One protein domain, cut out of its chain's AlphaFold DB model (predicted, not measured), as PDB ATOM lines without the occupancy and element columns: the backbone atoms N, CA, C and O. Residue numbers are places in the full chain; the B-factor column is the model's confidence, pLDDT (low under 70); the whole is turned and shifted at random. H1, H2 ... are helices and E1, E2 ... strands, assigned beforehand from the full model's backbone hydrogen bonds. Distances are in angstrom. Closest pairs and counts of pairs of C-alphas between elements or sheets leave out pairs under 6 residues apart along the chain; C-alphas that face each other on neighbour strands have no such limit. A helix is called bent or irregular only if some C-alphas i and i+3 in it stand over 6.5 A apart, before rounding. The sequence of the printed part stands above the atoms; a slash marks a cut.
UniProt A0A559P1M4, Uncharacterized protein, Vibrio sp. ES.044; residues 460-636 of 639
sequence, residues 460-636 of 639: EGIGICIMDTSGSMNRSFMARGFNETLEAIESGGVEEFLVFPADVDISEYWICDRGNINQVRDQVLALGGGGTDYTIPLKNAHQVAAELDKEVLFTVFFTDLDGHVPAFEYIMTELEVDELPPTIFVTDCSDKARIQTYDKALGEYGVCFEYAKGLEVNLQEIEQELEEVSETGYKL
ATOM      1  N   GLU A 460     -39.284  27.625 -32.816       58.56
ATOM      2  CA  GLU A 460     -39.826  26.526 -33.612       58.56
ATOM      3  C   GLU A 460     -41.231  26.948 -34.049       58.56
ATOM      4  O   GLU A 460     -42.054  27.314 -33.213       58.56
ATOM      5  N   GLY A 461     -41.489  26.959 -35.354       73.25
ATOM      6  CA  GLY A 461     -42.760  27.419 -35.900       73.25
ATOM      7  C   GLY A 461     -42.880  27.166 -37.399       73.25
ATOM      8  O   GLY A 461     -41.989  26.594 -38.039       73.25
ATOM      9  N   ILE A 462     -44.011  27.591 -37.952       85.75
ATOM     10  CA  ILE A 462     -44.383  27.375 -39.352       85.75
ATOM     11  C   ILE A 462     -44.502  28.692 -40.113       85.75
ATOM     12  O   ILE A 462     -44.767  29.746 -39.535       85.75
ATOM     13  N   GLY A 463     -44.334  28.623 -41.429       86.56
ATOM     14  CA  GLY A 463     -44.728  29.696 -42.335       86.56
ATOM     15  C   GLY A 463     -46.114  29.425 -42.915       86.56
ATOM     16  O   GLY A 463     -46.520  28.272 -43.070       86.56
ATOM     17  N   ILE A 464     -46.844  30.471 -43.282       90.12
ATOM     18  CA  ILE A 464     -48.031  30.345 -44.135       90.12
ATOM     19  C   ILE A 464     -47.668  30.861 -45.527       90.12
ATOM     20  O   ILE A 464     -47.085  31.930 -45.660       90.12
ATOM     21  N   CYS A 465     -48.006  30.104 -46.566       89.19
ATOM     22  CA  CYS A 465     -47.837  30.498 -47.961       89.19
ATOM     23  C   CYS A 465     -49.208  30.519 -48.637       89.19
ATOM     24  O   CYS A 465     -49.845  29.480 -48.803       89.19
ATOM     25  N   ILE A 466     -49.676  31.701 -49.018       89.62
ATOM     26  CA  ILE A 466     -50.919  31.881 -49.760       89.62
ATOM     27  C   ILE A 466     -50.562  32.168 -51.213       89.62
ATOM     28  O   ILE A 466     -49.883  33.142 -51.529       89.62
ATOM     29  N   MET A 467     -50.997  31.302 -52.119       87.75
ATOM     30  CA  MET A 467     -50.710  31.434 -53.538       87.75
ATOM     31  C   MET A 467     -51.973  31.809 -54.295       87.75
ATOM     32  O   MET A 467     -52.966  31.085 -54.284       87.75
ATOM     33  N   ASP A 468     -51.920  32.936 -54.987       85.75
ATOM     34  CA  ASP A 468     -52.934  33.308 -55.953       85.75
ATOM     35  C   ASP A 468     -52.875  32.325 -57.126       85.75
ATOM     36  O   ASP A 468     -51.877  32.232 -57.840       85.75
ATOM     37  N   THR A 469     -53.927  31.521 -57.274       82.44
ATOM     38  CA  THR A 469     -54.068  30.531 -58.350       82.44
ATOM     39  C   THR A 469     -55.017  31.014 -59.445       82.44
ATOM     40  O   THR A 469     -55.472  30.213 -60.267       82.44
ATOM     41  N   SER A 470     -55.352  32.307 -59.459       78.81
ATOM     42  CA  SER A 470     -56.246  32.887 -60.458       78.81
ATOM     43  C   SER A 470     -55.667  32.790 -61.874       78.81
ATOM     44  O   SER A 470     -54.469  32.605 -62.108       78.81
ATOM     45  N   GLY A 471     -56.545  32.887 -62.876       71.38
ATOM     46  CA  GLY A 471     -56.160  32.702 -64.277       71.38
ATOM     47  C   GLY A 471     -55.203  33.765 -64.835       71.38
ATOM     48  O   GLY A 471     -54.605  33.524 -65.886       71.38
ATOM     49  N   SER A 472     -55.064  34.918 -64.173       74.44
ATOM     50  CA  SER A 472     -54.153  36.006 -64.552       74.44
ATOM     51  C   SER A 472     -52.707  35.760 -64.111       74.44
ATOM     52  O   SER A 472     -51.788  36.360 -64.672       74.44
ATOM     53  N   MET A 473     -52.489  34.812 -63.196       76.81
ATOM     54  CA  MET A 473     -51.188  34.546 -62.599       76.81
ATOM     55  C   MET A 473     -50.189  33.897 -63.558       76.81
ATOM     56  O   MET A 473     -50.457  32.924 -64.277       76.81
ATOM     57  N   ASN A 474     -48.951  34.387 -63.510       72.69
ATOM     58  CA  ASN A 474     -47.847  33.826 -64.272       72.69
ATOM     59  C   ASN A 474     -47.359  32.509 -63.650       72.69
ATOM     60  O   ASN A 474     -46.730  32.472 -62.593       72.69
ATOM     61  N   ARG A 475     -47.552  31.394 -64.364       69.00
ATOM     62  CA  ARG A 475     -47.130  30.058 -63.895       69.00
ATOM     63  C   ARG A 475     -45.642  29.947 -63.563       69.00
ATOM     64  O   ARG A 475     -45.270  29.163 -62.697       69.00
ATOM     65  N   SER A 476     -44.782  30.707 -64.244       62.69
ATOM     66  CA  SER A 476     -43.340  30.690 -63.973       62.69
ATOM     67  C   SER A 476     -42.949  31.483 -62.726       62.69
ATOM     68  O   SER A 476     -41.885  31.220 -62.170       62.69
ATOM     69  N   PHE A 477     -43.775  32.450 -62.321       66.62
ATOM     70  CA  PHE A 477     -43.640  33.198 -61.074       66.62
ATOM     71  C   PHE A 477     -44.101  32.328 -59.901       66.62
ATOM     72  O   PHE A 477     -43.307  32.053 -59.008       66.62
ATOM     73  N   MET A 478     -45.301  31.745 -59.995       68.75
ATOM     74  CA  MET A 478     -45.822  30.809 -58.989       68.75
ATOM     75  C   MET A 478     -44.866  29.633 -58.719       68.75
ATOM     76  O   MET A 478     -44.553  29.313 -57.575       68.75
ATOM     77  N   ALA A 479     -44.327  29.008 -59.774       63.66
ATOM     78  CA  ALA A 479     -43.369  27.911 -59.624       63.66
ATOM     79  C   ALA A 479     -42.050  28.335 -58.951       63.66
ATOM     80  O   ALA A 479     -41.398  27.500 -58.327       63.66
ATOM     81  N   ARG A 480     -41.645  29.605 -59.087       64.06
ATOM     82  CA  ARG A 480     -40.451  30.138 -58.424       64.06
ATOM     83  C   ARG A 480     -40.717  30.487 -56.961       64.06
ATOM     84  O   ARG A 480     -39.913  30.074 -56.137       64.06
ATOM     85  N   GLY A 481     -41.867  31.077 -56.631       65.94
ATOM     86  CA  GLY A 481     -42.273  31.300 -55.236       65.94
ATOM     87  C   GLY A 481     -42.290  30.010 -54.401       65.94
ATOM     88  O   GLY A 481     -41.847  29.989 -53.253       65.94
ATOM     89  N   PHE A 482     -42.680  28.882 -55.005       68.06
ATOM     90  CA  PHE A 482     -42.556  27.562 -54.371       68.06
ATOM     91  C   PHE A 482     -41.109  27.113 -54.124       68.06
ATOM     92  O   PHE A 482     -40.835  26.482 -53.106       68.06
ATOM     93  N   ASN A 483     -40.181  27.395 -55.043       62.97
ATOM     94  CA  ASN A 483     -38.771  27.055 -54.838       62.97
ATOM     95  C   ASN A 483     -38.159  27.915 -53.723       62.97
ATOM     96  O   ASN A 483     -37.428  27.389 -52.896       62.97
ATOM     97  N   GLU A 484     -38.515  29.196 -53.654       62.16
ATOM     98  CA  GLU A 484     -38.094  30.102 -52.574       62.16
ATOM     99  C   GLU A 484     -38.659  29.630 -51.212       62.16
ATOM    100  O   GLU A 484     -37.948  29.544 -50.212       62.16
ATOM    101  N   THR A 485     -39.909  29.147 -51.191       64.50
ATOM    102  CA  THR A 485     -40.506  28.490 -50.009       64.50
ATOM    103  C   THR A 485     -39.694  27.260 -49.557       64.50
ATOM    104  O   THR A 485     -39.497  27.056 -48.360       64.50
ATOM    105  N   LEU A 486     -39.172  26.446 -50.488       62.41
ATOM    106  CA  LEU A 486     -38.280  25.319 -50.163       62.41
ATOM    107  C   LEU A 486     -36.973  25.797 -49.525       62.41
ATOM    108  O   LEU A 486     -36.526  25.223 -48.530       62.41
ATOM    109  N   GLU A 487     -36.358  26.832 -50.093       58.84
ATOM    110  CA  GLU A 487     -35.093  27.388 -49.605       58.84
ATOM    111  C   GLU A 487     -35.234  27.948 -48.179       58.84
ATOM    112  O   GLU A 487     -34.346  27.741 -47.343       58.84
ATOM    113  N   ALA A 488     -36.384  28.538 -47.838       60.78
ATOM    114  CA  ALA A 488     -36.711  28.943 -46.468       60.78
ATOM    115  C   ALA A 488     -36.760  27.748 -45.487       60.78
ATOM    116  O   ALA A 488     -36.217  27.827 -44.381       60.78
ATOM    117  N   ILE A 489     -37.323  26.601 -45.896       60.75
ATOM    118  CA  ILE A 489     -37.320  25.367 -45.085       60.75
ATOM    119  C   ILE A 489     -35.895  24.787 -44.973       60.75
ATOM    120  O   ILE A 489     -35.500  24.248 -43.932       60.75
ATOM    121  N   GLU A 490     -35.086  24.848 -46.035       53.78
ATOM    122  CA  GLU A 490     -33.730  24.277 -46.066       53.78
ATOM    123  C   GLU A 490     -32.694  25.097 -45.285       53.78
ATOM    124  O   GLU A 490     -31.859  24.511 -44.584       53.78
ATOM    125  N   SER A 491     -32.775  26.428 -45.354       50.50
ATOM    126  CA  SER A 491     -31.878  27.370 -44.663       50.50
ATOM    127  C   SER A 491     -32.015  27.330 -43.132       50.50
ATOM    128  O   SER A 491     -31.080  27.688 -42.405       50.50
ATOM    129  N   GLY A 492     -33.121  26.765 -42.643       50.19
ATOM    130  CA  GLY A 492     -33.377  26.469 -41.242       50.19
ATOM    131  C   GLY A 492     -33.904  27.685 -40.491       50.19
ATOM    132  O   GLY A 492     -33.200  28.681 -40.352       50.19
ATOM    133  N   GLY A 493     -35.120  27.544 -39.966       53.91
ATOM    134  CA  GLY A 493     -35.884  28.600 -39.300       53.91
ATOM    135  C   GLY A 493     -37.393  28.347 -39.360       53.91
ATOM    136  O   GLY A 493     -38.101  28.704 -38.432       53.91
ATOM    137  N   VAL A 494     -37.853  27.648 -40.403       65.62
ATOM    138  CA  VAL A 494     -39.237  27.188 -40.591       65.62
ATOM    139  C   VAL A 494     -39.242  25.668 -40.733       65.62
ATOM    140  O   VAL A 494     -38.433  25.128 -41.493       65.62
ATOM    141  N   GLU A 495     -40.120  24.968 -40.012       71.88
ATOM    142  CA  GLU A 495     -40.210  23.500 -40.096       71.88
ATOM    143  C   GLU A 495     -40.965  23.031 -41.345       71.88
ATOM    144  O   GLU A 495     -40.555  22.088 -42.024       71.88
ATOM    145  N   GLU A 496     -42.055  23.725 -41.655       84.38
ATOM    146  CA  GLU A 496     -42.981  23.435 -42.744       84.38
ATOM    147  C   GLU A 496     -43.801  24.690 -43.079       84.38
ATOM    148  O   GLU A 496     -43.855  25.646 -42.297       84.38
ATOM    149  N   PHE A 497     -44.461  24.670 -44.235       85.81
ATOM    150  CA  PHE A 497     -45.414  25.699 -44.629       85.81
ATOM    151  C   PHE A 497     -46.831  25.149 -44.710       85.81
ATOM    152  O   PHE A 497     -47.054  24.093 -45.303       85.81
ATOM    153  N   LEU A 498     -47.803  25.904 -44.209       89.88
ATOM    154  CA  LEU A 498     -49.195  25.707 -44.601       89.88
ATOM    155  C   LEU A 498     -49.448  26.462 -45.902       89.88
ATOM    156  O   LEU A 498     -49.319  27.683 -45.950       89.88
ATOM    157  N   VAL A 499     -49.786  25.731 -46.958       89.50
ATOM    158  CA  VAL A 499     -49.992  26.281 -48.296       89.50
ATOM    159  C   VAL A 499     -51.481  26.358 -48.598       89.50
ATOM    160  O   VAL A 499     -52.170  25.336 -48.562       89.50
ATOM    161  N   PHE A 500     -51.956  27.556 -48.928       89.69
ATOM    162  CA  PHE A 500     -53.351  27.839 -49.255       89.69
ATOM    163  C   PHE A 500     -53.467  28.492 -50.636       89.69
ATOM    164  O   PHE A 500     -52.658  29.354 -50.975       89.69
ATOM    165  N   PRO A 501     -54.473  28.133 -51.440       88.56
ATOM    166  CA  PRO A 501     -54.816  28.868 -52.644       88.56
ATOM    167  C   PRO A 501     -55.680  30.087 -52.283       88.56
ATOM    168  O   PRO A 501     -56.533  30.007 -51.401       88.56
ATOM    169  N   ALA A 502     -55.492  31.209 -52.978       84.50
ATOM    170  CA  ALA A 502     -56.264  32.437 -52.749       84.50
ATOM    171  C   ALA A 502     -57.597  32.514 -53.528       84.50
ATOM    172  O   ALA A 502     -58.136  33.595 -53.772       84.50
ATOM    173  N   ASP A 503     -58.102  31.369 -53.983       78.50
ATOM    174  CA  ASP A 503     -59.288  31.272 -54.833       78.50
ATOM    175  C   ASP A 503     -60.551  31.108 -53.966       78.50
ATOM    176  O   ASP A 503     -60.573  30.309 -53.026       78.50
ATOM    177  N   VAL A 504     -61.608  31.858 -54.288       68.19
ATOM    178  CA  VAL A 504     -62.864  31.928 -53.514       68.19
ATOM    179  C   VAL A 504     -63.562  30.565 -53.394       68.19
ATOM    180  O   VAL A 504     -64.255  30.313 -52.407       68.19
ATOM    181  N   ASP A 505     -63.378  29.680 -54.377       64.25
ATOM    182  CA  ASP A 505     -64.089  28.397 -54.462       64.25
ATOM    183  C   ASP A 505     -63.258  27.189 -53.991       64.25
ATOM    184  O   ASP A 505     -63.734  26.049 -54.039       64.25
ATOM    185  N   ILE A 506     -62.018  27.401 -53.533       64.38
ATOM    186  CA  ILE A 506     -61.113  26.311 -53.156       64.38
ATOM    187  C   ILE A 506     -60.976  26.228 -51.635       64.38
ATOM    188  O   ILE A 506     -60.458  27.126 -50.981       64.38
ATOM    189  N   SER A 507     -61.408  25.100 -51.064       65.12
ATOM    190  CA  SER A 507     -61.330  24.817 -49.621       65.12
ATOM    191  C   SER A 507     -60.221  23.826 -49.248       65.12
ATOM    192  O   SER A 507     -60.278  23.210 -48.184       65.12
ATOM    193  N   GLU A 508     -59.267  23.587 -50.147       82.50
ATOM    194  CA  GLU A 508     -58.149  22.666 -49.928       82.50
ATOM    195  C   GLU A 508     -56.902  23.428 -49.471       82.50
ATOM    196  O   GLU A 508     -56.656  24.552 -49.903       82.50
ATOM    197  N   TYR A 509     -56.112  22.801 -48.600       89.12
ATOM    198  CA  TYR A 509     -54.813  23.298 -48.155       89.12
ATOM    199  C   TYR A 509     -53.823  22.141 -48.051       89.12
ATOM    200  O   TYR A 509     -54.213  20.971 -47.963       89.12
ATOM    201  N   TRP A 510     -52.534  22.467 -48.028       90.75
ATOM    202  CA  TRP A 510     -51.459  21.485 -47.933       90.75
ATOM    203  C   TRP A 510     -50.510  21.824 -46.798       90.75
ATOM    204  O   TRP A 510     -50.203  22.984 -46.553       90.75
ATOM    205  N   ILE A 511     -49.992  20.786 -46.147       89.94
ATOM    206  CA  ILE A 511     -48.825  20.902 -45.279       89.94
ATOM    207  C   ILE A 511     -47.611  20.569 -46.141       89.94
ATOM    208  O   ILE A 511     -47.484  19.444 -46.629       89.94
ATOM    209  N   CYS A 512     -46.762  21.558 -46.380       84.69
ATOM    210  CA  CYS A 512     -45.622  21.479 -47.275       84.69
ATOM    211  C   CYS A 512     -44.316  21.360 -46.483       84.69
ATOM    212  O   CYS A 512     -43.951  22.259 -45.727       84.69
ATOM    213  N   ASP A 513     -43.587  20.271 -46.709       81.62
ATOM    214  CA  ASP A 513     -42.297  19.971 -46.099       81.62
ATOM    215  C   ASP A 513     -41.248  19.593 -47.164       81.62
ATOM    216  O   ASP A 513     -41.514  19.534 -48.372       81.62
ATOM    217  N   ARG A 514     -40.018  19.301 -46.720       70.75
ATOM    218  CA  ARG A 514     -38.910  18.910 -47.615       70.75
ATOM    219  C   ARG A 514     -39.193  17.644 -48.430       70.75
ATOM    220  O   ARG A 514     -38.590  17.442 -49.482       70.75
ATOM    221  N   GLY A 515     -40.046  16.756 -47.929       74.88
ATOM    222  CA  GLY A 515     -40.369  15.480 -48.554       74.88
ATOM    223  C   GLY A 515     -41.438  15.583 -49.638       74.88
ATOM    224  O   GLY A 515     -41.444  14.749 -50.546       74.88
ATOM    225  N   ASN A 516     -42.321  16.584 -49.571       81.44
ATOM    226  CA  ASN A 516     -43.519  16.645 -50.414       81.44
ATOM    227  C   ASN A 516     -43.657  17.911 -51.288       81.44
ATOM    228  O   ASN A 516     -44.564  17.962 -52.119       81.44
ATOM    229  N   ILE A 517     -42.747  18.887 -51.190       72.88
ATOM    230  CA  ILE A 517     -42.877  20.198 -51.856       72.88
ATOM    231  C   ILE A 517     -43.162  20.149 -53.362       72.88
ATOM    232  O   ILE A 517     -44.007  20.886 -53.859       72.88
ATOM    233  N   ASN A 518     -42.511  19.254 -54.113       74.56
ATOM    234  CA  ASN A 518     -42.738  19.145 -55.558       74.56
ATOM    235  C   ASN A 518     -44.154  18.644 -55.865       74.56
ATOM    236  O   ASN A 518     -44.767  19.087 -56.830       74.56
ATOM    237  N   GLN A 519     -44.673  17.740 -55.030       83.44
ATOM    238  CA  GLN A 519     -46.031  17.232 -55.158       83.44
ATOM    239  C   GLN A 519     -47.051  18.321 -54.815       83.44
ATOM    240  O   GLN A 519     -48.003  18.499 -55.569       83.44
ATOM    241  N   VAL A 520     -46.839  19.056 -53.717       83.88
ATOM    242  CA  VAL A 520     -47.709  20.172 -53.312       83.88
ATOM    243  C   VAL A 520     -47.719  21.257 -54.387       83.88
ATOM    244  O   VAL A 520     -48.790  21.670 -54.818       83.88
ATOM    245  N   ARG A 521     -46.546  21.641 -54.909       79.00
ATOM    246  CA  ARG A 521     -46.422  22.591 -56.026       79.00
ATOM    247  C   ARG A 521     -47.260  22.154 -57.222       79.00
ATOM    248  O   ARG A 521     -48.031  22.946 -57.753       79.00
ATOM    249  N   ASP A 522     -47.099  20.912 -57.671       80.00
ATOM    250  CA  ASP A 522     -47.794  20.427 -58.864       80.00
ATOM    251  C   ASP A 522     -49.317  20.360 -58.647       80.00
ATOM    252  O   ASP A 522     -50.073  20.615 -59.584       80.00
ATOM    253  N   GLN A 523     -49.771  20.068 -57.421       86.19
ATOM    254  CA  GLN A 523     -51.189  20.091 -57.044       86.19
ATOM    255  C   GLN A 523     -51.751  21.516 -57.025       86.19
ATOM    256  O   GLN A 523     -52.768  21.764 -57.664       86.19
ATOM    257  N   VAL A 524     -51.059  22.461 -56.386       82.19
ATOM    258  CA  VAL A 524     -51.481  23.867 -56.301       82.19
ATOM    259  C   VAL A 524     -51.487  24.533 -57.681       82.19
ATOM    260  O   VAL A 524     -52.455  25.188 -58.044       82.19
ATOM    261  N   LEU A 525     -50.471  24.289 -58.518       74.88
ATOM    262  CA  LEU A 525     -50.412  24.815 -59.894       74.88
ATOM    263  C   LEU A 525     -51.425  24.169 -60.859       74.88
ATOM    264  O   LEU A 525     -51.618  24.663 -61.980       74.88
ATOM    265  N   ALA A 526     -52.012  23.029 -60.482       78.69
ATOM    266  CA  ALA A 526     -53.088  22.393 -61.236       78.69
ATOM    267  C   ALA A 526     -54.458  23.012 -60.930       78.69
ATOM    268  O   ALA A 526     -55.397  22.795 -61.700       78.69
ATOM    269  N   LEU A 527     -54.561  23.792 -59.853       77.25
ATOM    270  CA  LEU A 527     -55.751  24.556 -59.513       77.25
ATOM    271  C   LEU A 527     -55.835  25.828 -60.358       77.25
ATOM    272  O   LEU A 527     -54.844  26.320 -60.903       77.25
ATOM    273  N   GLY A 528     -57.055  26.329 -60.491       64.81
ATOM    274  CA  GLY A 528     -57.357  27.596 -61.137       64.81
ATOM    275  C   GLY A 528     -58.777  27.597 -61.677       64.81
ATOM    276  O   GLY A 528     -59.202  26.629 -62.315       64.81
ATOM    277  N   GLY A 529     -59.514  28.680 -61.445       59.72
ATOM    278  CA  GLY A 529     -60.825  28.834 -62.069       59.72
ATOM    279  C   GLY A 529     -61.825  29.769 -61.404       59.72
ATOM    280  O   GLY A 529     -62.888  29.944 -61.998       59.72
ATOM    281  N   GLY A 530     -61.535  30.369 -60.250       63.81
ATOM    282  CA  GLY A 530     -62.454  31.286 -59.573       63.81
ATOM    283  C   GLY A 530     -61.865  32.673 -59.329       63.81
ATOM    284  O   GLY A 530     -60.731  32.971 -59.706       63.81
ATOM    285  N   GLY A 531     -62.700  33.561 -58.781       64.31
ATOM    286  CA  GLY A 531     -62.291  34.906 -58.374       64.31
ATOM    287  C   GLY A 531     -61.306  34.873 -57.205       64.31
ATOM    288  O   GLY A 531     -61.145  33.850 -56.544       64.31
ATOM    289  N   THR A 532     -60.670  36.010 -56.944       78.88
ATOM    290  CA  THR A 532     -59.591  36.116 -55.959       78.88
ATOM    291  C   THR A 532     -60.072  36.795 -54.680       78.88
ATOM    292  O   THR A 532     -60.670  37.872 -54.735       78.88
ATOM    293  N   ASP A 533     -59.790  36.189 -53.526       84.38
ATOM    294  CA  ASP A 533     -60.000  36.793 -52.207       84.38
ATOM    295  C   ASP A 533     -58.799  36.497 -51.308       84.38
ATOM    296  O   ASP A 533     -58.413  35.347 -51.142       84.38
ATOM    297  N   TYR A 534     -58.213  37.527 -50.703       88.88
ATOM    298  CA  TYR A 534     -57.084  37.369 -49.786       88.88
ATOM    299  C   TYR A 534     -57.511  37.326 -48.314       88.88
ATOM    300  O   TYR A 534     -56.736  36.885 -47.467       88.88
ATOM    301  N   THR A 535     -58.742  37.737 -47.987       88.62
ATOM    302  CA  THR A 535     -59.221  37.821 -46.598       88.62
ATOM    303  C   THR A 535     -59.522  36.441 -46.029       88.62
ATOM    304  O   THR A 535     -59.023  36.077 -44.961       88.62
ATOM    305  N   ILE A 536     -60.355  35.663 -46.723       87.62
ATOM    306  CA  ILE A 536     -60.799  34.359 -46.225       87.62
ATOM    307  C   ILE A 536     -59.651  33.341 -46.162       87.62
ATOM    308  O   ILE A 536     -59.534  32.681 -45.126       87.62
ATOM    309  N   PRO A 537     -58.760  33.228 -47.168       88.44
ATOM    310  CA  PRO A 537     -57.612  32.328 -47.088       88.44
ATOM    311  C   PRO A 537     -56.666  32.668 -45.938       88.44
ATOM    312  O   PRO A 537     -56.243  31.757 -45.233       88.44
ATOM    313  N   LEU A 538     -56.400  33.956 -45.682       89.69
ATOM    314  CA  LEU A 538     -55.566  34.379 -44.552       89.69
ATOM    315  C   LEU A 538     -56.167  33.959 -43.215       89.69
ATOM    316  O   LEU A 538     -55.497  33.326 -42.399       89.69
ATOM    317  N   LYS A 539     -57.455  34.258 -43.017       90.56
ATOM    318  CA  LYS A 539     -58.182  33.867 -41.807       90.56
ATOM    319  C   LYS A 539     -58.134  32.358 -41.595       90.56
ATOM    320  O   LYS A 539     -57.778  31.898 -40.514       90.56
ATOM    321  N   ASN A 540     -58.481  31.593 -42.631       89.19
ATOM    322  CA  ASN A 540     -58.530  30.138 -42.557       89.19
ATOM    323  C   ASN A 540     -57.143  29.550 -42.283       89.19
ATOM    324  O   ASN A 540     -57.034  28.604 -41.509       89.19
ATOM    325  N   ALA A 541     -56.086  30.118 -42.864       90.19
ATOM    326  CA  ALA A 541     -54.728  29.650 -42.642       90.19
ATOM    327  C   ALA A 541     -54.282  29.835 -41.186       90.19
ATOM    328  O   ALA A 541     -53.761  28.894 -40.584       90.19
ATOM    329  N   HIS A 542     -54.557  30.997 -40.589       90.06
ATOM    330  CA  HIS A 542     -54.287  31.227 -39.168       90.06
ATOM    331  C   HIS A 542     -55.175  30.383 -38.251       90.06
ATOM    332  O   HIS A 542     -54.689  29.863 -37.248       90.06
ATOM    333  N   GLN A 543     -56.446  30.179 -38.609       89.38
ATOM    334  CA  GLN A 543     -57.337  29.299 -37.856       89.38
ATOM    335  C   GLN A 543     -56.826  27.850 -37.863       89.38
ATOM    336  O   GLN A 543     -56.745  27.224 -36.811       89.38
ATOM    337  N   VAL A 544     -56.422  27.330 -39.026       90.56
ATOM    338  CA  VAL A 544     -55.850  25.981 -39.148       90.56
ATOM    339  C   VAL A 544     -54.534  25.871 -38.378       90.56
ATOM    340  O   VAL A 544     -54.310  24.869 -37.706       90.56
ATOM    341  N   ALA A 545     -53.671  26.890 -38.425       89.56
ATOM    342  CA  ALA A 545     -52.444  26.905 -37.631       89.56
ATOM    343  C   ALA A 545     -52.727  26.821 -36.121       89.56
ATOM    344  O   ALA A 545     -52.090  26.030 -35.425       89.56
ATOM    345  N   ALA A 546     -53.727  27.565 -35.635       87.12
ATOM    346  CA  ALA A 546     -54.169  27.510 -34.243       87.12
ATOM    347  C   ALA A 546     -54.775  26.143 -33.876       87.12
ATOM    348  O   ALA A 546     -54.465  25.594 -32.821       87.12
ATOM    349  N   GLU A 547     -55.588  25.546 -34.754       89.12
ATOM    350  CA  GLU A 547     -56.148  24.196 -34.567       89.12
ATOM    351  C   GLU A 547     -55.064  23.104 -34.523       89.12
ATOM    352  O   GLU A 547     -55.231  22.089 -33.842       89.12
ATOM    353  N   LEU A 548     -53.953  23.311 -35.235       87.75
ATOM    354  CA  LEU A 548     -52.785  22.427 -35.243       87.75
ATOM    355  C   LEU A 548     -51.789  22.709 -34.106       87.75
ATOM    356  O   LEU A 548     -50.782  22.003 -34.027       87.75
ATOM    357  N   ASP A 549     -52.066  23.694 -33.245       86.62
ATOM    358  CA  ASP A 549     -51.192  24.138 -32.147       86.62
ATOM    359  C   ASP A 549     -49.786  24.539 -32.639       86.62
ATOM    360  O   ASP A 549     -48.767  24.134 -32.077       86.62
ATOM    361  N   LYS A 550     -49.721  25.293 -33.748       84.75
ATOM    362  CA  LYS A 550     -48.459  25.745 -34.358       84.75
ATOM    363  C   LYS A 550     -48.309  27.264 -34.299       84.75
ATOM    364  O   LYS A 550     -49.199  27.997 -34.726       84.75
ATOM    365  N   GLU A 551     -47.149  27.733 -33.833       84.19
ATOM    366  CA  GLU A 551     -46.779  29.153 -33.877       84.19
ATOM    367  C   GLU A 551     -46.484  29.554 -35.330       84.19
ATOM    368  O   GLU A 551     -45.614  28.971 -35.987       84.19
ATOM    369  N   VAL A 552     -47.227  30.536 -35.846       85.06
ATOM    370  CA  VAL A 552     -47.000  31.092 -37.183       85.06
ATOM    371  C   VAL A 552     -45.976  32.206 -37.082       85.06
ATOM    372  O   VAL A 552     -46.196  33.199 -36.394       85.06
ATOM    373  N   LEU A 553     -44.871  32.048 -37.800       77.12
ATOM    374  CA  LEU A 553     -43.765  32.998 -37.779       77.12
ATOM    375  C   LEU A 553     -44.041  34.178 -38.723       77.12
ATOM    376  O   LEU A 553     -43.768  35.322 -38.380       77.12
ATOM    377  N   PHE A 554     -44.601  33.899 -39.903       80.62
ATOM    378  CA  PHE A 554     -44.995  34.884 -40.914       80.62
ATOM    379  C   PHE A 554     -45.943  34.273 -41.940       80.62
ATOM    380  O   PHE A 554     -46.027  33.047 -42.085       80.62
ATOM    381  N   THR A 555     -46.575  35.150 -42.712       86.75
ATOM    382  CA  THR A 555     -47.387  34.791 -43.868       86.75
ATOM    383  C   THR A 555     -46.815  35.432 -45.127       86.75
ATOM    384  O   THR A 555     -46.524  36.622 -45.132       86.75
ATOM    385  N   VAL A 556     -46.664  34.664 -46.208       84.94
ATOM    386  CA  VAL A 556     -46.266  35.164 -47.531       84.94
ATOM    387  C   VAL A 556     -47.372  34.929 -48.558       84.94
ATOM    388  O   VAL A 556     -47.946  33.845 -48.618       84.94
ATOM    389  N   PHE A 557     -47.656  35.936 -49.376       88.12
ATOM    390  CA  PHE A 557     -48.599  35.919 -50.484       88.12
ATOM    391  C   PHE A 557     -47.852  36.012 -51.808       88.12
ATOM    392  O   PHE A 557     -47.084  36.944 -52.006       88.12
ATOM    393  N   PHE A 558     -48.130  35.114 -52.747       86.69
ATOM    394  CA  PHE A 558     -47.671  35.242 -54.134       86.69
ATOM    395  C   PHE A 558     -48.852  35.600 -55.022       86.69
ATOM    396  O   PHE A 558     -49.741  34.772 -55.208       86.69
ATOM    397  N   THR A 559     -48.874  36.818 -55.560       87.06
ATOM    398  CA  THR A 559     -50.047  37.350 -56.269       87.06
ATOM    399  C   THR A 559     -49.688  38.400 -57.318       87.06
ATOM    400  O   THR A 559     -48.654  39.041 -57.232       87.06
ATOM    401  N   ASP A 560     -50.541  38.630 -58.306       84.19
ATOM    402  CA  ASP A 560     -50.439  39.747 -59.241       84.19
ATOM    403  C   ASP A 560     -51.090  41.038 -58.703       84.19
ATOM    404  O   ASP A 560     -51.008  42.063 -59.376       84.19
ATOM    405  N   LEU A 561     -51.670  41.027 -57.493       86.75
ATOM    406  CA  LEU A 561     -52.413  42.130 -56.858       86.75
ATOM    407  C   LEU A 561     -53.762  42.473 -57.515       86.75
ATOM    408  O   LEU A 561     -54.195  43.626 -57.458       86.75
ATOM    409  N   ASP A 562     -54.429  41.517 -58.166       82.06
ATOM    410  CA  ASP A 562     -55.771  41.756 -58.726       82.06
ATOM    411  C   ASP A 562     -56.908  41.617 -57.687       82.06
ATOM    412  O   ASP A 562     -58.032  42.065 -57.922       82.06
ATOM    413  N   GLY A 563     -56.629  41.035 -56.515       79.88
ATOM    414  CA  GLY A 563     -57.550  40.972 -55.376       79.88
ATOM    415  C   GLY A 563     -57.511  42.218 -54.482       79.88
ATOM    416  O   GLY A 563     -56.696  43.118 -54.653       79.88
ATOM    417  N   HIS A 564     -58.412  42.285 -53.501       85.31
ATOM    418  CA  HIS A 564     -58.423  43.360 -52.505       85.31
ATOM    419  C   HIS A 564     -57.547  43.021 -51.302       85.31
ATOM    420  O   HIS A 564     -57.545  41.876 -50.852       85.31
ATOM    421  N   VAL A 565     -56.895  44.043 -50.737       87.19
ATOM    422  CA  VAL A 565     -56.174  43.952 -49.460       87.19
ATOM    423  C   VAL A 565     -57.020  43.215 -48.410       87.19
ATOM    424  O   VAL A 565     -58.216  43.515 -48.299       87.19
ATOM    425  N   PRO A 566     -56.437  42.263 -47.647       90.38
ATOM    426  CA  PRO A 566     -57.169  41.554 -46.609       90.38
ATOM    427  C   PRO A 566     -57.838  42.504 -45.618       90.38
ATOM    428  O   PRO A 566     -57.252  43.492 -45.179       90.38
ATOM    429  N   ALA A 567     -59.054  42.173 -45.195       90.31
ATOM    430  CA  ALA A 567     -59.709  42.892 -44.108       90.31
ATOM    431  C   ALA A 567     -59.107  42.480 -42.746       90.31
ATOM    432  O   ALA A 567     -59.724  41.720 -42.001       90.31
ATOM    433  N   PHE A 568     -57.901  42.962 -42.419       87.31
ATOM    434  CA  PHE A 568     -57.143  42.558 -41.223       87.31
ATOM    435  C   PHE A 568     -57.921  42.730 -39.912       87.31
ATOM    436  O   PHE A 568     -57.951  41.808 -39.103       87.31
ATOM    437  N   GLU A 569     -58.632  43.847 -39.726       86.44
ATOM    438  CA  GLU A 569     -59.470  44.081 -38.537       86.44
ATOM    439  C   GLU A 569     -60.551  43.004 -38.355       86.44
ATOM    440  O   GLU A 569     -60.801  42.532 -37.243       86.44
ATOM    441  N   TYR A 570     -61.182  42.587 -39.458       90.06
ATOM    442  CA  TYR A 570     -62.170  41.511 -39.446       90.06
ATOM    443  C   TYR A 570     -61.514  40.174 -39.080       90.06
ATOM    444  O   TYR A 570     -62.046  39.445 -38.247       90.06
ATOM    445  N   ILE A 571     -60.345  39.875 -39.654       89.56
ATOM    446  CA  ILE A 571     -59.596  38.643 -39.372       89.56
ATOM    447  C   ILE A 571     -59.209  38.571 -37.890       89.56
ATOM    448  O   ILE A 571     -59.492  37.566 -37.245       89.56
ATOM    449  N   MET A 572     -58.623  39.638 -37.339       88.75
ATOM    450  CA  MET A 572     -58.224  39.714 -35.929       88.75
ATOM    451  C   MET A 572     -59.417  39.547 -34.985       88.75
ATOM    452  O   MET A 572     -59.345  38.788 -34.020       88.75
ATOM    453  N   THR A 573     -60.546  40.189 -35.306       90.31
ATOM    454  CA  THR A 573     -61.785  40.073 -34.521       90.31
ATOM    455  C   THR A 573     -62.312  38.637 -34.499       90.31
ATOM    456  O   THR A 573     -62.731  38.155 -33.453       90.31
ATOM    457  N   GLU A 574     -62.305  37.949 -35.641       89.69
ATOM    458  CA  GLU A 574     -62.825  36.579 -35.751       89.69
ATOM    459  C   GLU A 574     -61.899  35.534 -35.128       89.69
ATOM    460  O   GLU A 574     -62.379  34.517 -34.632       89.69
ATOM    461  N   LEU A 575     -60.586  35.765 -35.175       88.69
ATOM    462  CA  LEU A 575     -59.587  34.894 -34.553       88.69
ATOM    463  C   LEU A 575     -59.391  35.187 -33.059       88.69
ATOM    464  O   LEU A 575     -58.695  34.428 -32.392       88.69
ATOM    465  N   GLU A 576     -59.998  36.261 -32.545       88.94
ATOM    466  CA  GLU A 576     -59.826  36.747 -31.172       88.94
ATOM    467  C   GLU A 576     -58.343  36.992 -30.813       88.94
ATOM    468  O   GLU A 576     -57.889  36.645 -29.722       88.94
ATOM    469  N   VAL A 577     -57.583  37.595 -31.737       82.88
ATOM    470  CA  VAL A 577     -56.159  37.941 -31.551       82.88
ATOM    471  C   VAL A 577     -55.940  39.452 -31.579       82.88
ATOM    472  O   VAL A 577     -56.599  40.166 -32.331       82.88
ATOM    473  N   ASP A 578     -54.986  39.925 -30.776       78.44
ATOM    474  CA  ASP A 578     -54.607  41.344 -30.725       78.44
ATOM    475  C   ASP A 578     -53.674  41.744 -31.882       78.44
ATOM    476  O   ASP A 578     -53.641  42.907 -32.277       78.44
ATOM    477  N   GLU A 579     -52.918  40.785 -32.423       81.06
ATOM    478  CA  GLU A 579     -51.931  41.008 -33.477       81.06
ATOM    479  C   GLU A 579     -51.829  39.772 -34.384       81.06
ATOM    480  O   GLU A 579     -51.953  38.630 -33.929       81.06
ATOM    481  N   LEU A 580     -51.608  40.006 -35.679       79.94
ATOM    482  CA  LEU A 580     -51.288  38.967 -36.655       79.94
ATOM    483  C   LEU A 580     -49.781  38.947 -36.913       79.94
ATOM    484  O   LEU A 580     -49.139  39.995 -36.872       79.94
ATOM    485  N   PRO A 581     -49.203  37.778 -37.227       80.62
ATOM    486  CA  PRO A 581     -47.807  37.722 -37.612       80.62
ATOM    487  C   PRO A 581     -47.569  38.501 -38.919       80.62
ATOM    488  O   PRO A 581     -48.503  38.707 -39.707       80.62
ATOM    489  N   PRO A 582     -46.312  38.893 -39.182       75.44
ATOM    490  CA  PRO A 582     -45.950  39.693 -40.345       75.44
ATOM    491  C   PRO A 582     -46.482  39.092 -41.645       75.44
ATOM    492  O   PRO A 582     -46.226  37.920 -41.943       75.44
ATOM    493  N   THR A 583     -47.206  39.898 -42.425       80.44
ATOM    494  CA  THR A 583     -47.763  39.478 -43.714       80.44
ATOM    495  C   THR A 583     -47.011  40.139 -44.865       80.44
ATOM    496  O   THR A 583     -46.883  41.356 -44.942       80.44
ATOM    497  N   ILE A 584     -46.505  39.321 -45.779       78.69
ATOM    498  CA  ILE A 584     -45.628  39.723 -46.873       78.69
ATOM    499  C   ILE A 584     -46.331  39.420 -48.190       78.69
ATOM    500  O   ILE A 584     -46.709  38.282 -48.428       78.69
ATOM    501  N   PHE A 585     -46.478  40.400 -49.070       82.12
ATOM    502  CA  PHE A 585     -46.975  40.219 -50.429       82.12
ATOM    503  C   PHE A 585     -45.806  40.262 -51.406       82.12
ATOM    504  O   PHE A 585     -44.983  41.161 -51.345       82.12
ATOM    505  N   VAL A 586     -45.737  39.305 -52.322       80.25
ATOM    506  CA  VAL A 586     -44.749  39.227 -53.398       80.25
ATOM    507  C   VAL A 586     -45.511  39.221 -54.716       80.25
ATOM    508  O   VAL A 586     -46.434  38.418 -54.886       80.25
ATOM    509  N   THR A 587     -45.144  40.100 -55.651       79.94
ATOM    510  CA  THR A 587     -45.922  40.306 -56.874       79.94
ATOM    511  C   THR A 587     -45.125  40.466 -58.151       79.94
ATOM    512  O   THR A 587     -44.245  41.298 -58.215       79.94
ATOM    513  N   ASP A 588     -45.482  39.765 -59.232       75.81
ATOM    514  CA  ASP A 588     -44.920  40.020 -60.570       75.81
ATOM    515  C   ASP A 588     -45.652  41.117 -61.358       75.81
ATOM    516  O   ASP A 588     -45.430  41.284 -62.564       75.81
ATOM    517  N   CYS A 589     -46.501  41.896 -60.678       78.88
ATOM    518  CA  CYS A 589     -47.076  43.107 -61.235       78.88
ATOM    519  C   CYS A 589     -45.962  44.061 -61.691       78.88
ATOM    520  O   CYS A 589     -45.012  44.313 -60.966       78.88
ATOM    521  N   SER A 590     -46.093  44.617 -62.897       71.88
ATOM    522  CA  SER A 590     -45.158  45.625 -63.430       71.88
ATOM    523  C   SER A 590     -45.685  47.059 -63.310       71.88
ATOM    524  O   SER A 590     -45.016  48.012 -63.716       71.88
ATOM    525  N   ASP A 591     -46.902  47.228 -62.783       78.94
ATOM    526  CA  ASP A 591     -47.522  48.531 -62.558       78.94
ATOM    527  C   ASP A 591     -47.160  49.051 -61.167       78.94
ATOM    528  O   ASP A 591     -47.832  48.773 -60.175       78.94
ATOM    529  N   LYS A 592     -46.099  49.858 -61.117       74.12
ATOM    530  CA  LYS A 592     -45.602  50.465 -59.879       74.12
ATOM    531  C   LYS A 592     -46.653  51.271 -59.117       74.12
ATOM    532  O   LYS A 592     -46.635  51.273 -57.897       74.12
ATOM    533  N   ALA A 593     -47.578  51.940 -59.809       72.62
ATOM    534  CA  ALA A 593     -48.611  52.725 -59.135       72.62
ATOM    535  C   ALA A 593     -49.626  51.818 -58.424       72.62
ATOM    536  O   ALA A 593     -50.151  52.172 -57.364       72.62
ATOM    537  N   ARG A 594     -49.894  50.635 -58.997       78.38
ATOM    538  CA  ARG A 594     -50.737  49.617 -58.366       78.38
ATOM    539  C   ARG A 594     -50.064  49.042 -57.125       78.38
ATOM    540  O   ARG A 594     -50.732  48.964 -56.102       78.38
ATOM    541  N   ILE A 595     -48.775  48.708 -57.205       74.75
ATOM    542  CA  ILE A 595     -47.990  48.199 -56.067       74.75
ATOM    543  C   ILE A 595     -47.988  49.228 -54.928       74.75
ATOM    544  O   ILE A 595     -48.473  48.913 -53.849       74.75
ATOM    545  N   GLN A 596     -47.623  50.482 -55.215       70.94
ATOM    546  CA  GLN A 596     -47.653  51.611 -54.270       70.94
ATOM    547  C   GLN A 596     -48.994  51.756 -53.549       70.94
ATOM    548  O   GLN A 596     -49.071  51.868 -52.327       70.94
ATOM    549  N   THR A 597     -50.080  51.776 -54.326       77.75
ATOM    550  CA  THR A 597     -51.432  51.946 -53.781       77.75
ATOM    551  C   THR A 597     -51.821  50.769 -52.892       77.75
ATOM    552  O   THR A 597     -52.518  50.953 -51.893       77.75
ATOM    553  N   TYR A 598     -51.396  49.568 -53.273       81.88
ATOM    554  CA  TYR A 598     -51.685  48.342 -52.551       81.88
ATOM    555  C   TYR A 598     -50.899  48.261 -51.241       81.88
ATOM    556  O   TYR A 598     -51.495  48.004 -50.199       81.88
ATOM    557  N   ASP A 599     -49.598  48.546 -51.283       73.06
ATOM    558  CA  ASP A 599     -48.706  48.562 -50.121       73.06
ATOM    559  C   ASP A 599     -49.192  49.551 -49.057       73.06
ATOM    560  O   ASP A 599     -49.452  49.186 -47.914       73.06
ATOM    561  N   LYS A 600     -49.512  50.779 -49.475       70.31
ATOM    562  CA  LYS A 600     -50.101  51.788 -48.588       70.31
ATOM    563  C   LYS A 600     -51.414  51.333 -47.942       70.31
ATOM    564  O   LYS A 600     -51.738  51.742 -46.827       70.31
ATOM    565  N   ALA A 601     -52.207  50.533 -48.649       75.19
ATOM    566  CA  ALA A 601     -53.459  50.007 -48.127       75.19
ATOM    567  C   ALA A 601     -53.258  48.830 -47.150       75.19
ATOM    568  O   ALA A 601     -54.166  48.577 -46.360       75.19
ATOM    569  N   LEU A 602     -52.096  48.157 -47.154       75.44
ATOM    570  CA  LEU A 602     -51.717  47.167 -46.134       75.44
ATOM    571  C   LEU A 602     -51.457  47.827 -44.770       75.44
ATOM    572  O   LEU A 602     -51.794  47.245 -43.737       75.44
ATOM    573  N   GLY A 603     -50.917  49.051 -44.757       71.88
ATOM    574  CA  GLY A 603     -50.644  49.802 -43.530       71.88
ATOM    575  C   GLY A 603     -49.607  49.108 -42.641       71.88
ATOM    576  O   GLY A 603     -48.588  48.634 -43.121       71.88
ATOM    577  N   GLU A 604     -49.859  49.032 -41.331       67.00
ATOM    578  CA  GLU A 604     -48.951  48.356 -40.385       67.00
ATOM    579  C   GLU A 604     -49.028  46.818 -40.436       67.00
ATOM    580  O   GLU A 604     -48.201  46.140 -39.832       67.00
ATOM    581  N   TYR A 605     -50.007  46.259 -41.155       69.88
ATOM    582  CA  TYR A 605     -50.309  44.824 -41.137       69.88
ATOM    583  C   TYR A 605     -49.500  44.000 -42.143       69.88
ATOM    584  O   TYR A 605     -49.470  42.769 -42.056       69.88
ATOM    585  N   GLY A 606     -48.851  44.644 -43.112       70.38
ATOM    586  CA  GLY A 606     -48.044  43.937 -44.092       70.38
ATOM    587  C   GLY A 606     -47.289  44.843 -45.046       70.38
ATOM    588  O   GLY A 606     -47.451  46.056 -45.026       70.38
ATOM    589  N   VAL A 607     -46.467  44.218 -45.883       67.25
ATOM    590  CA  VAL A 607     -45.617  44.894 -46.873       67.25
ATOM    591  C   VAL A 607     -45.724  44.203 -48.230       67.25
ATOM    592  O   VAL A 607     -45.935  42.989 -48.286       67.25
ATOM    593  N   CYS A 608     -45.564  44.939 -49.325       72.75
ATOM    594  CA  CYS A 608     -45.612  44.434 -50.692       72.75
ATOM    595  C   CYS A 608     -44.259  44.573 -51.408       72.75
ATOM    596  O   CYS A 608     -43.619  45.616 -51.372       72.75
ATOM    597  N   PHE A 609     -43.833  43.512 -52.092       64.56
ATOM    598  CA  PHE A 609     -42.569  43.404 -52.817       64.56
ATOM    599  C   PHE A 609     -42.824  43.088 -54.298       64.56
ATOM    600  O   PHE A 609     -43.496  42.105 -54.614       64.56
ATOM    601  N   GLU A 610     -42.251  43.869 -55.220       66.50
ATOM    602  CA  GLU A 610     -42.258  43.575 -56.666       66.50
ATOM    603  C   GLU A 610     -41.438  42.304 -56.996       66.50
ATOM    604  O   GLU A 610     -40.564  41.899 -56.229       66.50
ATOM    605  N   TYR A 611     -41.698  41.678 -58.158       57.09
ATOM    606  CA  TYR A 611     -41.065  40.464 -58.677       57.09
ATOM    607  C   TYR A 611     -40.444  40.613 -60.097       57.09
ATOM    608  O   TYR A 611     -40.845  39.976 -61.067       57.09
ATOM    609  N   ALA A 612     -39.367  41.381 -60.256       44.50
ATOM    610  CA  ALA A 612     -38.356  41.354 -61.327       44.50
ATOM    611  C   ALA A 612     -37.069  40.507 -61.059       44.50
ATOM    612  O   ALA A 612     -36.093  41.014 -60.543       44.50
ATOM    613  N   LYS A 613     -37.007  39.227 -61.477       34.06
ATOM    614  CA  LYS A 613     -35.778  38.368 -61.524       34.06
ATOM    615  C   LYS A 613     -34.656  38.723 -60.501       34.06
ATOM    616  O   LYS A 613     -33.648  39.309 -60.878       34.06
ATOM    617  N   GLY A 614     -34.793  38.233 -59.265       39.94
ATOM    618  CA  GLY A 614     -33.786  38.382 -58.197       39.94
ATOM    619  C   GLY A 614     -34.023  39.604 -57.304       39.94
ATOM    620  O   GLY A 614     -33.227  40.522 -57.299       39.94
ATOM    621  N   LEU A 615     -35.122  39.618 -56.554       36.97
ATOM    622  CA  LEU A 615     -35.846  40.843 -56.184       36.97
ATOM    623  C   LEU A 615     -35.608  41.409 -54.804       36.97
ATOM    624  O   LEU A 615     -36.157  40.936 -53.816       36.97
ATOM    625  N   GLU A 616     -34.673  42.338 -54.742       34.25
ATOM    626  CA  GLU A 616     -34.824  43.797 -54.815       34.25
ATOM    627  C   GLU A 616     -36.240  44.497 -54.603       34.25
ATOM    628  O   GLU A 616     -37.090  44.471 -55.488       34.25
ATOM    629  N   VAL A 617     -36.458  45.178 -53.441       31.31
ATOM    630  CA  VAL A 617     -37.370  46.333 -53.071       31.31
ATOM    631  C   VAL A 617     -37.099  47.738 -53.670       31.31
ATOM    632  O   VAL A 617     -36.043  48.334 -53.446       31.31
ATOM    633  N   ASN A 618     -38.122  48.416 -54.209       36.84
ATOM    634  CA  ASN A 618     -38.008  49.778 -54.753       36.84
ATOM    635  C   ASN A 618     -38.073  50.927 -53.708       36.84
ATOM    636  O   ASN A 618     -39.139  51.345 -53.270       36.84
ATOM    637  N   LEU A 619     -36.936  51.569 -53.413       34.91
ATOM    638  CA  LEU A 619     -36.807  52.739 -52.511       34.91
ATOM    639  C   LEU A 619     -37.584  54.018 -52.925       34.91
ATOM    640  O   LEU A 619     -37.448  55.057 -52.272       34.91
ATOM    641  N   GLN A 620     -38.322  54.010 -54.040       35.19
ATOM    642  CA  GLN A 620     -39.222  55.103 -54.444       35.19
ATOM    643  C   GLN A 620     -40.582  55.044 -53.722       35.19
ATOM    644  O   GLN A 620     -41.249  56.064 -53.612       35.19
ATOM    645  N   GLU A 621     -40.984  53.887 -53.192       37.00
ATOM    646  CA  GLU A 621     -42.213  53.730 -52.390       37.00
ATOM    647  C   GLU A 621     -42.070  54.340 -50.996       37.00
ATOM    648  O   GLU A 621     -42.896  55.144 -50.567       37.00
ATOM    649  N   ILE A 622     -40.927  54.089 -50.358       35.12
ATOM    650  CA  ILE A 622     -40.544  54.731 -49.096       35.12
ATOM    651  C   ILE A 622     -40.435  56.257 -49.281       35.12
ATOM    652  O   ILE A 622     -40.743  57.019 -48.375       35.12
ATOM    653  N   GLU A 623     -40.045  56.738 -50.467       34.12
ATOM    654  CA  GLU A 623     -39.992  58.175 -50.784       34.12
ATOM    655  C   GLU A 623     -41.382  58.830 -50.724       34.12
ATOM    656  O   GLU A 623     -41.508  59.916 -50.164       34.12
ATOM    657  N   GLN A 624     -42.426  58.143 -51.195       38.12
ATOM    658  CA  GLN A 624     -43.807  58.625 -51.121       38.12
ATOM    659  C   GLN A 624     -44.409  58.514 -49.719       38.12
ATOM    660  O   GLN A 624     -45.087  59.447 -49.301       38.12
ATOM    661  N   GLU A 625     -44.139  57.451 -48.951       33.81
ATOM    662  CA  GLU A 625     -44.538  57.404 -47.532       33.81
ATOM    663  C   GLU A 625     -43.893  58.543 -46.728       33.81
ATOM    664  O   GLU A 625     -44.539  59.178 -45.892       33.81
ATOM    665  N   LEU A 626     -42.622  58.847 -47.003       33.41
ATOM    666  CA  LEU A 626     -41.896  59.945 -46.368       33.41
ATOM    667  C   LEU A 626     -42.405  61.325 -46.808       33.41
ATOM    668  O   LEU A 626     -42.474  62.238 -45.979       33.41
ATOM    669  N   GLU A 627     -42.807  61.477 -48.072       38.19
ATOM    670  CA  GLU A 627     -43.484  62.675 -48.578       38.19
ATOM    671  C   GLU A 627     -44.896  62.823 -47.984       38.19
ATOM    672  O   GLU A 627     -45.260  63.908 -47.533       38.19
ATOM    673  N   GLU A 628     -45.677  61.755 -47.847       39.72
ATOM    674  CA  GLU A 628     -47.034  61.798 -47.284       39.72
ATOM    675  C   GLU A 628     -47.052  62.036 -45.772       39.72
ATOM    676  O   GLU A 628     -47.927  62.736 -45.248       39.72
ATOM    677  N   VAL A 629     -46.055  61.519 -45.057       36.25
ATOM    678  CA  VAL A 629     -45.790  61.850 -43.654       36.25
ATOM    679  C   VAL A 629     -45.425  63.336 -43.491       36.25
ATOM    680  O   VAL A 629     -45.751  63.946 -42.467       36.25
ATOM    681  N   SER A 630     -44.798  63.943 -44.504       35.81
ATOM    682  CA  SER A 630     -44.511  65.381 -44.544       35.81
ATOM    683  C   SER A 630     -45.748  66.226 -44.895       35.81
ATOM    684  O   SER A 630     -45.978  67.271 -44.282       35.81
ATOM    685  N   GLU A 631     -46.623  65.735 -45.780       36.88
ATOM    686  CA  GLU A 631     -47.874  66.400 -46.174       36.88
ATOM    687  C   GLU A 631     -48.989  66.286 -45.117       36.88
ATOM    688  O   GLU A 631     -49.822  67.186 -44.967       36.88
ATOM    689  N   THR A 632     -49.029  65.205 -44.336       37.03
ATOM    690  CA  THR A 632     -49.993  65.051 -43.228       37.03
ATOM    691  C   THR A 632     -49.673  65.968 -42.047       37.03
ATOM    692  O   THR A 632     -50.599  66.441 -41.380       37.03
ATOM    693  N   GLY A 633     -48.401  66.343 -41.861       35.47
ATOM    694  CA  GLY A 633     -47.993  67.435 -40.970       35.47
ATOM    695  C   GLY A 633     -48.535  68.809 -41.394       35.47
ATOM    696  O   GLY A 633     -48.797  69.653 -40.539       35.47
ATOM    697  N   TYR A 634     -48.803  69.010 -42.690       32.97
ATOM    698  CA  TYR A 634     -49.376  70.248 -43.237       32.97
ATOM    699  C   TYR A 634     -50.886  70.398 -43.014       32.97
ATOM    700  O   TYR A 634     -51.407  71.515 -43.039       32.97
ATOM    701  N   LYS A 635     -51.620  69.295 -42.799       30.62
ATOM    702  CA  LYS A 635     -53.087  69.321 -42.629       30.62
ATOM    703  C   LYS A 635     -53.553  69.551 -41.188       30.62
ATOM    704  O   LYS A 635     -54.719  69.891 -40.988       30.62
ATOM    705  N   LEU A 636     -52.665  69.465 -40.196       27.44
ATOM    706  CA  LEU A 636     -52.911  69.939 -38.826       27.44
ATOM    707  C   LEU A 636     -52.536  71.430 -38.740       27.44
ATOM    708  O   LEU A 636     -51.530  71.814 -38.154       27.44
TER     709      LEU A 636
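AT A GLANCE: This is residues 460 to 636 of the 639 residues of an uncharacterized protein of Vibrio sp. ES.044 (UniProt A0A559P1M4). A strongly twisted six-stranded sheet makes the middle of three layers, with H3 and H5 over one face and H1 and H2 over the other. H4 packs on H3, and residues 626 to 636, mostly the end of H6, stick out as an arm. The sheet is mixed, in the order E3 E2 E1 E4 E5 E6. The printed part has 177 residues, with six named helices and six named strands in the order E1 H1 E2 E3 H2 H3 E4 H4 E5 H5 E6 H6, class mixed. It is compact, with a radius of gyration of the C-alphas of 16.4 A and spans of 55 by 37 by 34 A.

HOW THE PARTS SIT: Start at E1, residues 462 to 467, whose parallel neighbour is E2, residues 497 to 501, with N 498 and O 463 2.9 A apart. Between them in the chain, H1, residues 475 to 491, lies over E1, its height over the sheet 8.8 A. E3, residues 510 to 512, forms an antiparallel hairpin with E2; look at N 499 and O 510, 2.8 A apart. H2, residues 517 to 524, touches residues 479 to 486 of H1 alone, the closest C-alphas being Phe 482 and Arg 521, 6.5 A apart. On the opposite face, H3, residues 535 to 547, lies over E1, C-alphas Ile 464 and Ala 541 being closest at 6.9 A. E4, residues 552 to 558, is parallel to E1, with N 466 and O 556 at 2.8 A. H4, residues 568 to 575, is not on the sheet but touches H3, closest at C-alphas Lys 539 and Ile 571, 5.5 A. E5, residues 583 to 587, is parallel to E4, with N 586 and O 557 at 2.7 A, and to E6, residues 606 to 610, with N 609 and O 585 at 2.7 A. H5, residues 592 to 605, lies over E6 on the same face as H3; it is irregular, C-alphas 601 and 604 being 9.1 A apart. E1-H1-E2, E4-H4-E5 and E5-H5-E6 are strand-helix-strand units, parallel neighbours joined through a helix, with right-handed crossovers. Every O i to N i+4 pair is within hydrogen-bond range in H2, H3 and H4, against 12 of 13 in H1, 8 of 10 in H5 and 9 of 13 in H6, residues 619 to 635.

IN THESE COORDINATES: Find C-alpha 462 at (-44.383, 27.375, -39.352), where E1 begins. H1 spans 24.7 A, H3 18.4 A, E4 17.5 A and H5 20.1 A. H6 runs 25.3 A to C-alpha 635 at (-53.087, 69.321, -42.629).

THE WHOLE: The farthest C-alphas, Gly 515 and Leu 636, are 56.7 A apart. The printed part has no cut and no long link. Mean pLDDT of the printed part is 72.1; look for values under 70 at residues 475 to 494 and 609 to 636, among others.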